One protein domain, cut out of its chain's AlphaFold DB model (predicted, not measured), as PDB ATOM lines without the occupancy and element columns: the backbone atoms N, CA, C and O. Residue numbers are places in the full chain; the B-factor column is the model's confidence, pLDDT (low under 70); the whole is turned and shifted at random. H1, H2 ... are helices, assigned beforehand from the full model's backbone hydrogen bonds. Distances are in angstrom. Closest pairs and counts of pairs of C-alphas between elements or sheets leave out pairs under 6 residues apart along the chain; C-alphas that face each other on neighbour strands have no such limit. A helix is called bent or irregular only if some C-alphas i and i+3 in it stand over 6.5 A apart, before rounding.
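This is residues 2 to 94 of the 468 residues of an uncharacterized protein of Thanatephorus cucumeris (strain AG1-IA) (UniProt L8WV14). One long helix, H1, makes the long axis, and the short helix H3 packs on the middle of it, with H2 folding back from its far end to meet H3 in a loose helical hairpin. Residues 73 to 79 stick out as the tip of a long loop, and residues 2 to 11, of which 6 to 11 belong to H1, stick out at the other end. The printed part has 93 residues with three named helices, in the order H1, H2, H3, and no named strand; the class is all helix. The whole is loose, with a radius of gyration of the C-alphas of 15.4 A, and flat, spanning 45 by 41 by 21 A.

H1, residues 6 to 36, touches H3, residues 61 to 68, with its residues 16 to 27 alone. Their closest C-alphas, those of Leu 20 and Cys 63, are 5.4 A apart, at a shallow tilt of 26 degrees, the same way. H2, residues 39 to 52, touches H3 with residues 49 to 52 alone, the C-alphas of Ala 49 and Ala 67 being closest at 5.3 A. H2 and H3 are a hairpin, at a shallow tilt of 24 degrees, opposite ways. H1 and H2 are close but not clearly touching: their closest C-alphas, those of Leu 23 and Ala 49, are 7.6 A apart. Every O i to N i+4 pair is within hydrogen-bond range in H3, against 24 of 27 in H1 and 8 of 10 in H2.

H1 runs 44.0 A from C-alpha 6 at (169.231, 127.994, 231.958) to C-alpha 36. It has a kink of 50 degrees near residue 30 and is irregular, C-alphas 32 and 35 being 8.6 A apart. H2 is 21.1 A long, and H3, 10.4 A long, ends at C-alpha 68 at (177.267, 99.515, 225.599).

The C-alphas farthest apart, those of Pro 2 and Thr 77, are 47.8 A apart. The printed part has no cut. The link from H1 to H2 is tight. Residues 69 to 94 hold no named element, though residues 69 to 70 pair antiparallel with 83 to 84. The mean pLDDT of the printed part is 76.3, and residues 2 to 8, 34 to 35, 70 to 84 and 91 are under 70.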
ATOM      1  N   PRO A   2     159.271 122.685 237.410       42.31
ATOM      2  CA  PRO A   2     160.024 123.921 237.549       42.31
ATOM      3  C   PRO A   2     161.002 123.987 236.372       42.31
ATOM      4  O   PRO A   2     161.631 122.978 236.042       42.31
ATOM      5  N   GLU A   3     161.049 125.129 235.696       43.00
ATOM      6  CA  GLU A   3     162.051 125.428 234.678       43.00
ATOM      7  C   GLU A   3     163.430 125.173 235.296       43.00
ATOM      8  O   GLU A   3     163.780 125.764 236.315       43.00
ATOM      9  N   LEU A   4     164.176 124.210 234.751       50.66
ATOM     10  CA  LEU A   4     165.588 124.067 235.085       50.66
ATOM     11  C   LEU A   4     166.259 125.374 234.665       50.66
ATOM     12  O   LEU A   4     166.218 125.699 233.477       50.66
ATOM     13  N   ASP A   5     166.843 126.092 235.628       60.47
ATOM     14  CA  ASP A   5     167.619 127.306 235.384       60.47
ATOM     15  C   ASP A   5     168.514 127.103 234.156       60.47
ATOM     16  O   ASP A   5     169.213 126.090 234.033       60.47
ATOM     17  N   THR A   6     168.479 128.048 233.221       61.78
ATOM     18  CA  THR A   6     169.231 127.994 231.958       61.78
ATOM     19  C   THR A   6     170.721 127.713 232.182       61.78
ATOM     20  O   THR A   6     171.322 126.937 231.442       61.78
ATOM     21  N   GLU A   7     171.282 128.230 233.274       61.12
ATOM     22  CA  GLU A   7     172.657 127.991 233.724       61.12
ATOM     23  C   GLU A   7     172.917 126.518 234.115       61.12
ATOM     24  O   GLU A   7     173.951 125.939 233.770       61.12
ATOM     25  N   SER A   8     171.938 125.854 234.740       66.12
ATOM     26  CA  SER A   8     171.999 124.415 235.050       66.12
ATOM     27  C   SER A   8     171.937 123.551 233.785       66.12
ATOM     28  O   SER A   8     172.540 122.476 233.729       66.12
ATOM     29  N   SER A   9     171.236 124.021 232.749       75.25
ATOM     30  CA  SER A   9     171.152 123.343 231.452       75.25
ATOM     31  C   SER A   9     172.485 123.395 230.694       75.25
ATOM     32  O   SER A   9     172.966 122.365 230.214       75.25
ATOM     33  N   GLU A  10     173.146 124.555 230.649       83.19
ATOM     34  CA  GLU A  10     174.456 124.712 229.994       83.19
ATOM     35  C   GLU A  10     175.569 123.934 230.706       83.19
ATOM     36  O   GLU A  10     176.382 123.258 230.060       83.19
ATOM     37  N   ALA A  11     175.573 123.957 232.043       85.44
ATOM     38  CA  ALA A  11     176.492 123.156 232.845       85.44
ATOM     39  C   ALA A  11     176.313 121.654 232.562       85.44
ATOM     40  O   ALA A  11     177.298 120.933 232.374       85.44
ATOM     41  N   LEU A  12     175.066 121.184 232.446       85.75
ATOM     42  CA  LEU A  12     174.763 119.791 232.123       85.75
ATOM     43  C   LEU A  12     175.222 119.406 230.710       85.75
ATOM     44  O   LEU A  12     175.770 118.320 230.516       85.75
ATOM     45  N   VAL A  13     175.031 120.277 229.718       86.00
ATOM     46  CA  VAL A  13     175.509 120.048 228.342       86.00
ATOM     47  C   VAL A  13     177.037 119.953 228.309       86.00
ATOM     48  O   VAL A  13     177.590 119.024 227.710       86.00
ATOM     49  N   THR A  14     177.720 120.858 229.007       89.31
ATOM     50  CA  THR A  14     179.186 120.864 229.124       89.31
ATOM     51  C   THR A  14     179.695 119.597 229.811       89.31
ATOM     52  O   THR A  14     180.648 118.962 229.341       89.31
ATOM     53  N   TRP A  15     179.021 119.172 230.883       90.00
ATOM     54  CA  TRP A  15     179.319 117.929 231.587       90.00
ATOM     55  C   TRP A  15     179.134 116.704 230.685       90.00
ATOM     56  O   TRP A  15     180.028 115.860 230.619       90.00
ATOM     57  N   LYS A  16     178.035 116.628 229.920       88.38
ATOM     58  CA  LYS A  16     177.775 115.536 228.965       88.38
ATOM     59  C   LYS A  16     178.860 115.442 227.893       88.38
ATOM     60  O   LYS A  16     179.353 114.351 227.624       88.38
ATOM     61  N   SER A  17     179.262 116.572 227.307       88.88
ATOM     62  CA  SER A  17     180.327 116.604 226.290       88.88
ATOM     63  C   SER A  17     181.671 116.142 226.855       88.88
ATOM     64  O   SER A  17     182.374 115.344 226.234       88.88
ATOM     65  N   SER A  18     182.018 116.602 228.059       92.06
ATOM     66  CA  SER A  18     183.254 116.204 228.741       92.06
ATOM     67  C   SER A  18     183.248 114.717 229.094       92.06
ATOM     68  O   SER A  18     184.233 114.018 228.868       92.06
ATOM     69  N   THR A  19     182.116 114.219 229.586       91.56
ATOM     70  CA  THR A  19     181.927 112.812 229.948       91.56
ATOM     71  C   THR A  19     182.034 111.900 228.734       91.56
ATOM     72  O   THR A  19     182.734 110.894 228.800       91.56
ATOM     73  N   LEU A  20     181.431 112.280 227.603       90.88
ATOM     74  CA  LEU A  20     181.546 111.533 226.353       90.88
ATOM     75  C   LEU A  20     183.011 111.383 225.919       90.88
ATOM     76  O   LEU A  20     183.454 110.269 225.664       90.88
ATOM     77  N   LYS A  21     183.791 112.472 225.936       91.88
ATOM     78  CA  LYS A  21     185.227 112.432 225.601       91.88
ATOM     79  C   LYS A  21     186.017 111.500 226.524       91.88
ATOM     80  O   LYS A  21     186.942 110.821 226.084       91.88
ATOM     81  N   ILE A  22     185.679 111.476 227.817       92.62
ATOM     82  CA  ILE A  22     186.323 110.589 228.796       92.62
ATOM     83  C   ILE A  22     185.933 109.129 228.541       92.62
ATOM     84  O   ILE A  22     186.807 108.265 228.586       92.62
ATOM     85  N   LEU A  23     184.660 108.853 228.242       90.44
ATOM     86  CA  LEU A  23     184.183 107.511 227.903       90.44
ATOM     87  C   LEU A  23     184.831 106.989 226.617       90.44
ATOM     88  O   LEU A  23     185.306 105.862 226.614       90.44
ATOM     89  N   GLU A  24     184.940 107.807 225.570       90.69
ATOM     90  CA  GLU A  24     185.636 107.440 224.327       90.69
ATOM     91  C   GLU A  24     187.121 107.162 224.585       90.69
ATOM     92  O   GLU A  24     187.712 106.234 224.033       90.69
ATOM     93  N   ARG A  25     187.761 107.947 225.460       90.62
ATOM     94  CA  ARG A  25     189.145 107.682 225.865       90.62
ATOM     95  C   ARG A  25     189.263 106.364 226.629       90.62
ATOM     96  O   ARG A  25     190.223 105.635 226.399       90.62
ATOM     97  N   LEU A  26     188.313 106.062 227.515       89.94
ATOM     98  CA  LEU A  26     188.265 104.800 228.249       89.94
ATOM     99  C   LEU A  26     188.077 103.616 227.292       89.94
ATOM    100  O   LEU A  26     188.856 102.674 227.362       89.94
ATOM    101  N   GLU A  27     187.124 103.694 226.362       89.31
ATOM    102  CA  GLU A  27     186.886 102.685 225.319       89.31
ATOM    103  C   GLU A  27     188.167 102.401 224.519       89.31
ATOM    104  O   GLU A  27     188.565 101.251 224.346       89.31
ATOM    105  N   ASN A  28     188.881 103.452 224.105       87.38
ATOM    106  CA  ASN A  28     190.142 103.320 223.377       87.38
ATOM    107  C   ASN A  28     191.253 102.633 224.186       87.38
ATOM    108  O   ASN A  28     192.070 101.919 223.607       87.38
ATOM    109  N   VAL A  29     191.317 102.862 225.501       87.38
ATOM    110  CA  VAL A  29     192.272 102.176 226.388       87.38
ATOM    111  C   VAL A  29     191.877 100.710 226.544       87.38
ATOM    112  O   VAL A  29     192.715  99.830 226.361       87.38
ATOM    113  N   LEU A  30     190.594 100.435 226.785       86.81
ATOM    114  CA  LEU A  30     190.079  99.073 226.925       86.81
ATOM    115  C   LEU A  30     190.319  98.253 225.655       86.81
ATOM    116  O   LEU A  30     190.799  97.133 225.745       86.81
ATOM    117  N   ASN A  31     190.113  98.822 224.470       83.31
ATOM    118  CA  ASN A  31     190.357  98.117 223.210       83.31
ATOM    119  C   ASN A  31     191.840  97.789 222.959       83.31
ATOM    120  O   ASN A  31     192.142  96.929 222.135       83.31
ATOM    121  N   ARG A  32     192.775  98.445 223.660       82.06
ATOM    122  CA  ARG A  32     194.212  98.127 223.600       82.06
ATOM    123  C   ARG A  32     194.636  97.101 224.650       82.06
ATOM    124  O   ARG A  32     195.566  96.342 224.395       82.06
ATOM    125  N   GLU A  33     193.978  97.087 225.808       75.38
ATOM    126  CA  GLU A  33     194.441  96.385 227.017       75.38
ATOM    127  C   GLU A  33     193.425  95.375 227.595       75.38
ATOM    128  O   GLU A  33     193.656  94.835 228.674       75.38
ATOM    129  N   ALA A  34     192.315  95.084 226.899       64.62
ATOM    130  CA  ALA A  34     191.173  94.312 227.420       64.62
ATOM    131  C   ALA A  34     191.551  92.995 228.125       64.62
ATOM    132  O   ALA A  34     191.002  92.683 229.178       64.62
ATOM    133  N   ALA A  35     192.531  92.254 227.595       62.84
ATOM    134  CA  ALA A  35     192.949  90.957 228.133       62.84
ATOM    135  C   ALA A  35     193.797  91.029 229.426       62.84
ATOM    136  O   ALA A  35     194.134  89.987 229.987       62.84
ATOM    137  N   ALA A  36     194.175  92.224 229.899       75.75
ATOM    138  CA  ALA A  36     195.098  92.413 231.026       75.75
ATOM    139  C   ALA A  36     194.451  93.017 232.290       75.75
ATOM    140  O   ALA A  36     195.145  93.240 233.283       75.75
ATOM    141  N   LEU A  37     193.142  93.288 232.280       84.44
ATOM    142  CA  LEU A  37     192.476  93.994 233.379       84.44
ATOM    143  C   LEU A  37     192.378  93.128 234.642       84.44
ATOM    144  O   LEU A  37     191.806  92.035 234.640       84.44
ATOM    145  N   SER A  38     192.854  93.665 235.764       89.25
ATOM    146  CA  SER A  38     192.667  93.048 237.075       89.25
ATOM    147  C   SER A  38     191.191  93.030 237.483       89.25
ATOM    148  O   SER A  38     190.366  93.821 237.022       89.25
ATOM    149  N   LEU A  39     190.842  92.166 238.439       88.19
ATOM    150  CA  LEU A  39     189.481  92.076 238.977       88.19
ATOM    151  C   LEU A  39     188.958  93.419 239.529       88.19
ATOM    152  O   LEU A  39     187.774  93.731 239.389       88.19
ATOM    153  N   ALA A  40     189.830  94.223 240.146       89.75
ATOM    154  CA  ALA A  40     189.472  95.540 240.669       89.75
ATOM    155  C   ALA A  40     189.170  96.540 239.543       89.75
ATOM    156  O   ALA A  40     188.214  97.310 239.637       89.75
ATOM    157  N   GLU A  41     189.963  96.506 238.471       89.75
ATOM    158  CA  GLU A  41     189.780  97.368 237.303       89.75
ATOM    159  C   GLU A  41     188.512  96.992 236.543       89.75
ATOM    160  O   GLU A  41     187.704  97.876 236.268       89.75
ATOM    161  N   ARG A  42     188.259  95.695 236.315       90.25
ATOM    162  CA  ARG A  42     187.010  95.202 235.706       90.25
ATOM    163  C   ARG A  42     185.785  95.716 236.468       90.25
ATOM    164  O   ARG A  42     184.893  96.312 235.869       90.25
ATOM    165  N   ALA A  43     185.767  95.569 237.796       90.69
ATOM    166  CA  ALA A  43     184.669  96.067 238.629       90.69
ATOM    167  C   ALA A  43     184.505  97.597 238.542       90.69
ATOM    168  O   ALA A  43     183.385  98.105 238.459       90.69
ATOM    169  N   ARG A  44     185.618  98.340 238.509       90.75
ATOM    170  CA  ARG A  44     185.605  99.802 238.395       90.75
ATOM    171  C   ARG A  44     185.067 100.264 237.042       90.75
ATOM    172  O   ARG A  44     184.236 101.169 237.013       90.75
ATOM    173  N   VAL A  45     185.479  99.632 235.944       90.88
ATOM    174  CA  VAL A  45     184.969  99.948 234.601       90.88
ATOM    175  C   VAL A  45     183.461  99.711 234.542       90.88
ATOM    176  O   VAL A  45     182.744 100.595 234.077       90.88
ATOM    177  N   ILE A  46     182.961  98.595 235.095       91.00
ATOM    178  CA  ILE A  46     181.514  98.336 235.196       91.00
ATOM    179  C   ILE A  46     180.820  99.470 235.954       91.00
ATOM    180  O   ILE A  46     179.862 100.042 235.441       91.00
ATOM    181  N   SER A  47     181.318  99.834 237.141       90.50
ATOM    182  CA  SER A  47     180.691 100.877 237.966       90.50
ATOM    183  C   SER A  47     180.625 102.245 237.274       90.50
ATOM    184  O   SER A  47     179.671 102.986 237.482       90.50
ATOM    185  N   LEU A  48     181.610 102.569 236.428       90.56
ATOM    186  CA  LEU A  48     181.685 103.845 235.717       90.56
ATOM    187  C   LEU A  48     180.852 103.841 234.432       90.56
ATOM    188  O   LEU A  48     180.139 104.803 234.163       90.56
ATOM    189  N   ALA A  49     180.924 102.774 233.637       90.06
ATOM    190  CA  ALA A  49     180.251 102.706 232.343       90.06
ATOM    191  C   ALA A  49     178.754 102.375 232.471       90.06
ATOM    192  O   ALA A  49     177.943 102.909 231.713       90.06
ATOM    193  N   ALA A  50     178.354 101.549 233.448       88.62
ATOM    194  CA  ALA A  50     176.964 101.105 233.595       88.62
ATOM    195  C   ALA A  50     175.981 102.247 233.906       88.62
ATOM    196  O   ALA A  50     174.808 102.167 233.544       88.62
ATOM    197  N   VAL A  51     176.457 103.341 234.508       87.81
ATOM    198  CA  VAL A  51     175.651 104.534 234.826       87.81
ATOM    199  C   VAL A  51     175.071 105.192 233.563       87.81
ATOM    200  O   VAL A  51     174.015 105.821 233.621       87.81
ATOM    201  N   PHE A  52     175.704 105.001 232.401       88.25
ATOM    202  CA  PHE A  52     175.296 105.624 231.136       88.25
ATOM    203  C   PHE A  52     174.332 104.781 230.295       88.25
ATOM    204  O   PHE A  52     173.841 105.264 229.275       88.25
ATOM    205  N   ILE A  53     174.011 103.559 230.734       82.69
ATOM    206  CA  ILE A  53     173.044 102.674 230.065       82.69
ATOM    207  C   ILE A  53     171.620 103.249 230.118       82.69
ATOM    208  O   ILE A  53     170.817 103.020 229.216       82.69
ATOM    209  N   GLY A  54     171.296 103.995 231.176       75.62
ATOM    210  CA  GLY A  54     169.946 104.487 231.438       75.62
ATOM    211  C   GLY A  54     169.427 105.526 230.440       75.62
ATOM    212  O   GLY A  54     170.163 106.051 229.612       75.62
ATOM    213  N   GLN A  55     168.140 105.860 230.560       73.06
ATOM    214  CA  GLN A  55     167.444 106.952 229.849       73.06
ATOM    215  C   GLN A  55     167.323 108.223 230.713       73.06
ATOM    216  O   GLN A  55     166.434 109.044 230.512       73.06
ATOM    217  N   ASP A  56     168.169 108.360 231.733       80.62
ATOM    218  CA  ASP A  56     168.103 109.478 232.668       80.62
ATOM    219  C   ASP A  56     168.553 110.795 232.012       80.62
ATOM    220  O   ASP A  56     169.406 110.812 231.125       80.62
ATOM    221  N   ASN A  57     168.042 111.924 232.508       79.44
ATOM    222  CA  ASN A  57     168.312 113.250 231.934       79.44
ATOM    223  C   ASN A  57     169.801 113.623 231.888       79.44
ATOM    224  O   ASN A  57     170.184 114.503 231.117       79.44
ATOM    225  N   PHE A  58     170.642 112.989 232.707       81.38
ATOM    226  CA  PHE A  58     172.079 113.237 232.720       81.38
ATOM    227  C   PHE A  58     172.838 112.472 231.627       81.38
ATOM    228  O   PHE A  58     173.919 112.906 231.258       81.38
ATOM    229  N   THR A  59     172.287 111.413 231.031       83.56
ATOM    230  CA  THR A  59     172.933 110.681 229.924       83.56
ATOM    231  C   THR A  59     172.325 111.058 228.563       83.56
ATOM    232  O   THR A  59     171.372 111.837 228.477       83.56
ATOM    233  N   ASN A  60     172.943 110.610 227.472       85.62
ATOM    234  CA  ASN A  60     172.460 110.789 226.104       85.62
ATOM    235  C   ASN A  60     172.818 109.571 225.239       85.62
ATOM    236  O   ASN A  60     173.604 108.713 225.645       85.62
ATOM    237  N   GLU A  61     172.257 109.521 224.032       86.69
ATOM    238  CA  GLU A  61     172.449 108.397 223.108       86.69
ATOM    239  C   GLU A  61     173.928 108.146 222.778       86.69
ATOM    240  O   GLU A  61     174.361 107.003 222.689       86.69
ATOM    241  N   ALA A  62     174.737 109.206 222.676       86.81
ATOM    242  CA  ALA A  62     176.169 109.081 222.415       86.81
ATOM    243  C   ALA A  62     176.918 108.403 223.576       86.81
ATOM    244  O   ALA A  62     177.684 107.469 223.347       86.81
ATOM    245  N   CYS A  63     176.667 108.820 224.824       87.69
ATOM    246  CA  CYS A  63     177.281 108.200 226.003       87.69
ATOM    247  C   CYS A  63     176.861 106.734 226.131       87.69
ATOM    248  O   CYS A  63     177.690 105.881 226.447       87.69
ATOM    249  N   ARG A  64     175.592 106.429 225.841       87.88
ATOM    250  CA  ARG A  64     175.090 105.055 225.863       87.88
ATOM    251  C   ARG A  64     175.748 104.184 224.802       87.88
ATOM    252  O   ARG A  64     176.170 103.073 225.115       87.88
ATOM    253  N   ALA A  65     175.875 104.698 223.581       86.56
ATOM    254  CA  ALA A  65     176.506 103.986 222.479       86.56
ATOM    255  C   ALA A  65     177.969 103.626 222.784       86.56
ATOM    256  O   ALA A  65     178.393 102.525 222.457       86.56
ATOM    257  N   VAL A  66     178.723 104.508 223.447       87.81
ATOM    258  CA  VAL A  66     180.107 104.219 223.873       87.81
ATOM    259  C   VAL A  66     180.140 103.242 225.056       87.81
ATOM    260  O   VAL A  66     180.966 102.333 225.103       87.81
ATOM    261  N   ALA A  67     179.218 103.378 226.014       86.31
ATOM    262  CA  ALA A  67     179.167 102.498 227.180       86.31
ATOM    263  C   ALA A  67     178.795 101.045 226.824       86.31
ATOM    264  O   ALA A  67     179.428 100.114 227.326       86.31
ATOM    265  N   GLN A  68     177.782 100.841 225.972       83.56
ATOM    266  CA  GLN A  68     177.267  99.515 225.599       83.56
ATOM    267  C   GLN A  68     177.879  98.948 224.310       83.56
ATOM    268  O   GLN A  68     177.944  97.730 224.158       83.56
ATOM    269  N   GLY A  69     178.330  99.809 223.399       74.88
ATOM    270  CA  GLY A  69     178.710  99.461 222.029       74.88
ATOM    271  C   GLY A  69     177.645  99.894 221.017       74.88
ATOM    272  O   GLY A  69     176.456 100.000 221.329       74.88
ATOM    273  N   LYS A  70     178.062 100.170 219.775       66.38
ATOM    274  CA  LYS A  70     177.150 100.630 218.716       66.38
ATOM    275  C   LYS A  70     176.360  99.453 218.141       66.38
ATOM    276  O   LYS A  70     176.881  98.692 217.332       66.38
ATOM    277  N   SER A  71     175.074  99.357 218.472       47.19
ATOM    278  CA  SER A  71     174.109  98.557 217.706       47.19
ATOM    279  C   SER A  71     173.509  99.427 216.598       47.19
ATOM    280  O   SER A  71     172.526 100.135 216.804       47.19
ATOM    281  N   GLN A  72     174.126  99.450 215.414       44.03
ATOM    282  CA  GLN A  72     173.489 100.070 214.250       44.03
ATOM    283  C   GLN A  72     172.455  99.104 213.663       44.03
ATOM    284  O   GLN A  72     172.788  98.224 212.873       44.03
ATOM    285  N   PHE A  73     171.178  99.306 213.987       36.28
ATOM    286  CA  PHE A  73     170.088  98.761 213.181       36.28
ATOM    287  C   PHE A  73     169.928  99.639 211.928       36.28
ATOM    288  O   PHE A  73     169.258 100.673 211.950       36.28
ATOM    289  N   ARG A  74     170.580  99.263 210.823       35.59
ATOM    290  CA  ARG A  74     170.288  99.797 209.484       35.59
ATOM    291  C   ARG A  74     170.191  98.659 208.474       35.59
ATOM    292  O   ARG A  74     171.009  97.748 208.468       35.59
ATOM    293  N   SER A  75     169.148  98.756 207.654       36.31
ATOM    294  CA  SER A  75     168.762  97.892 206.536       36.31
ATOM    295  C   SER A  75     169.919  97.171 205.831       36.31
ATOM    296  O   SER A  75     170.878  97.805 205.407       36.31
ATOM    297  N   THR A  76     169.737  95.855 205.690       43.03
ATOM    298  CA  THR A  76     170.190  94.936 204.627       43.03
ATOM    299  C   THR A  76     171.543  95.185 203.926       43.03
ATOM    300  O   THR A  76     171.780  96.200 203.284       43.03
ATOM    301  N   THR A  77     172.352  94.113 203.885       41.12
ATOM    302  CA  THR A  77     173.425  93.785 202.908       41.12
ATOM    303  C   THR A  77     174.900  94.150 203.162       41.12
ATOM    304  O   THR A  77     175.650  94.209 202.194       41.12
ATOM    305  N   ARG A  78     175.396  94.233 204.411       35.84
ATOM    306  CA  ARG A  78     176.833  93.978 204.726       35.84
ATOM    307  C   ARG A  78     177.028  93.354 206.122       35.84
ATOM    308  O   ARG A  78     176.208  93.638 206.994       35.84
ATOM    309  N   PRO A  79     178.076  92.530 206.354       37.56
ATOM    310  CA  PRO A  79     178.399  92.045 207.692       37.56
ATOM    311  C   PRO A  79     178.740  93.236 208.590       37.56
ATOM    312  O   PRO A  79     179.595  94.053 208.253       37.56
ATOM    313  N   THR A  80     178.007  93.367 209.690       40.50
ATOM    314  CA  THR A  80     178.121  94.462 210.652       40.50
ATOM    315  C   THR A  80     179.350  94.230 211.530       40.50
ATOM    316  O   THR A  80     179.404  93.239 212.254       40.50
ATOM    317  N   GLU A  81     180.336  95.127 211.490       41.41
ATOM    318  CA  GLU A  81     181.363  95.189 212.534       41.41
ATOM    319  C   GLU A  81     180.685  95.681 213.821       41.41
ATOM    320  O   GLU A  81     180.324  96.851 213.947       41.41
ATOM    321  N   VAL A  82     180.430  94.767 214.760       50.12
ATOM    322  CA  VAL A  82     179.941  95.120 216.096       50.12
ATOM    323  C   VAL A  82     181.099  95.784 216.832       50.12
ATOM    324  O   VAL A  82     182.022  95.110 217.282       50.12
ATOM    325  N   LEU A  83     181.076  97.114 216.927       53.19
ATOM    326  CA  LEU A  83     182.030  97.840 217.759       53.19
ATOM    327  C   LEU A  83     181.711  97.554 219.232       53.19
ATOM    328  O   LEU A  83     180.638  97.903 219.732       53.19
ATOM    329  N   GLN A  84     182.647  96.877 219.890       68.25
ATOM    330  CA  GLN A  84     182.608  96.494 221.296       68.25
ATOM    331  C   GLN A  84     182.797  97.755 222.158       68.25
ATOM    332  O   GLN A  84     183.869  98.349 222.142       68.25
ATOM    333  N   GLY A  85     181.739  98.198 222.850       81.12
ATOM    334  CA  GLY A  85     181.812  99.359 223.751       81.12
ATOM    335  C   GLY A  85     182.486  99.027 225.083       81.12
ATOM    336  O   GLY A  85     182.826  97.871 225.328       81.12
ATOM    337  N   CYS A  86     182.605 100.006 225.989       84.56
ATOM    338  CA  CYS A  86     183.337  99.857 227.259       84.56
ATOM    339  C   CYS A  86     182.952  98.608 228.067       84.56
ATOM    340  O   CYS A  86     183.819  97.938 228.620       84.56
ATOM    341  N   LEU A  87     181.654  98.302 228.164       85.38
ATOM    342  CA  LEU A  87     181.165  97.116 228.876       85.38
ATOM    343  C   LEU A  87     181.350  95.833 228.071       85.38
ATOM    344  O   LEU A  87     181.539  94.773 228.657       85.38
ATOM    345  N   GLY A  88     181.297  95.936 226.743       80.44
ATOM    346  CA  GLY A  88     181.579  94.825 225.849       80.44
ATOM    347  C   GLY A  88     183.030  94.371 225.966       80.44
ATOM    348  O   GLY A  88     183.273  93.174 225.903       80.44
ATOM    349  N   SER A  89     183.979  95.291 226.176       79.69
ATOM    350  CA  SER A  89     185.417  94.993 226.299       79.69
ATOM    351  C   SER A  89     185.781  94.253 227.591       79.69
ATOM    352  O   SER A  89     186.921  93.828 227.752       79.69
ATOM    353  N   ILE A  90     184.837  94.110 228.525       79.31
ATOM    354  CA  ILE A  90     185.015  93.324 229.743       79.31
ATOM    355  C   ILE A  90     184.584  91.888 229.440       79.31
ATOM    356  O   ILE A  90     183.445  91.653 229.038       79.31
ATOM    357  N   ASP A  91     185.475  90.924 229.687       69.75
ATOM    358  CA  ASP A  91     185.150  89.492 229.635       69.75
ATOM    359  C   ASP A  91     183.940  89.140 230.515       69.75
ATOM    360  O   ASP A  91     183.521  89.921 231.376       69.75
ATOM    361  N   THR A  92     183.426  87.913 230.379       74.94
ATOM    362  CA  THR A  92     182.279  87.395 231.144       74.94
ATOM    363  C   THR A  92     182.321  87.816 232.612       74.94
ATOM    364  O   THR A  92     183.296  87.529 233.313       74.94
ATOM    365  N   VAL A  93     181.268  88.498 233.076       81.62
ATOM    366  CA  VAL A  93     181.128  88.918 234.476       81.62
ATOM    367  C   VAL A  93     181.008  87.670 235.345       81.62
ATOM    368  O   VAL A  93     179.935  87.081 235.479       81.62
ATOM    369  N   ASP A  94     182.143  87.243 235.889       85.25
ATOM    370  CA  ASP A  94     182.235  86.126 236.816       85.25
ATOM    371  C   ASP A  94     181.741  86.533 238.212       85.25
ATOM    372  O   ASP A  94     181.533  87.714 238.524       85.25
TER     373      ASP A  94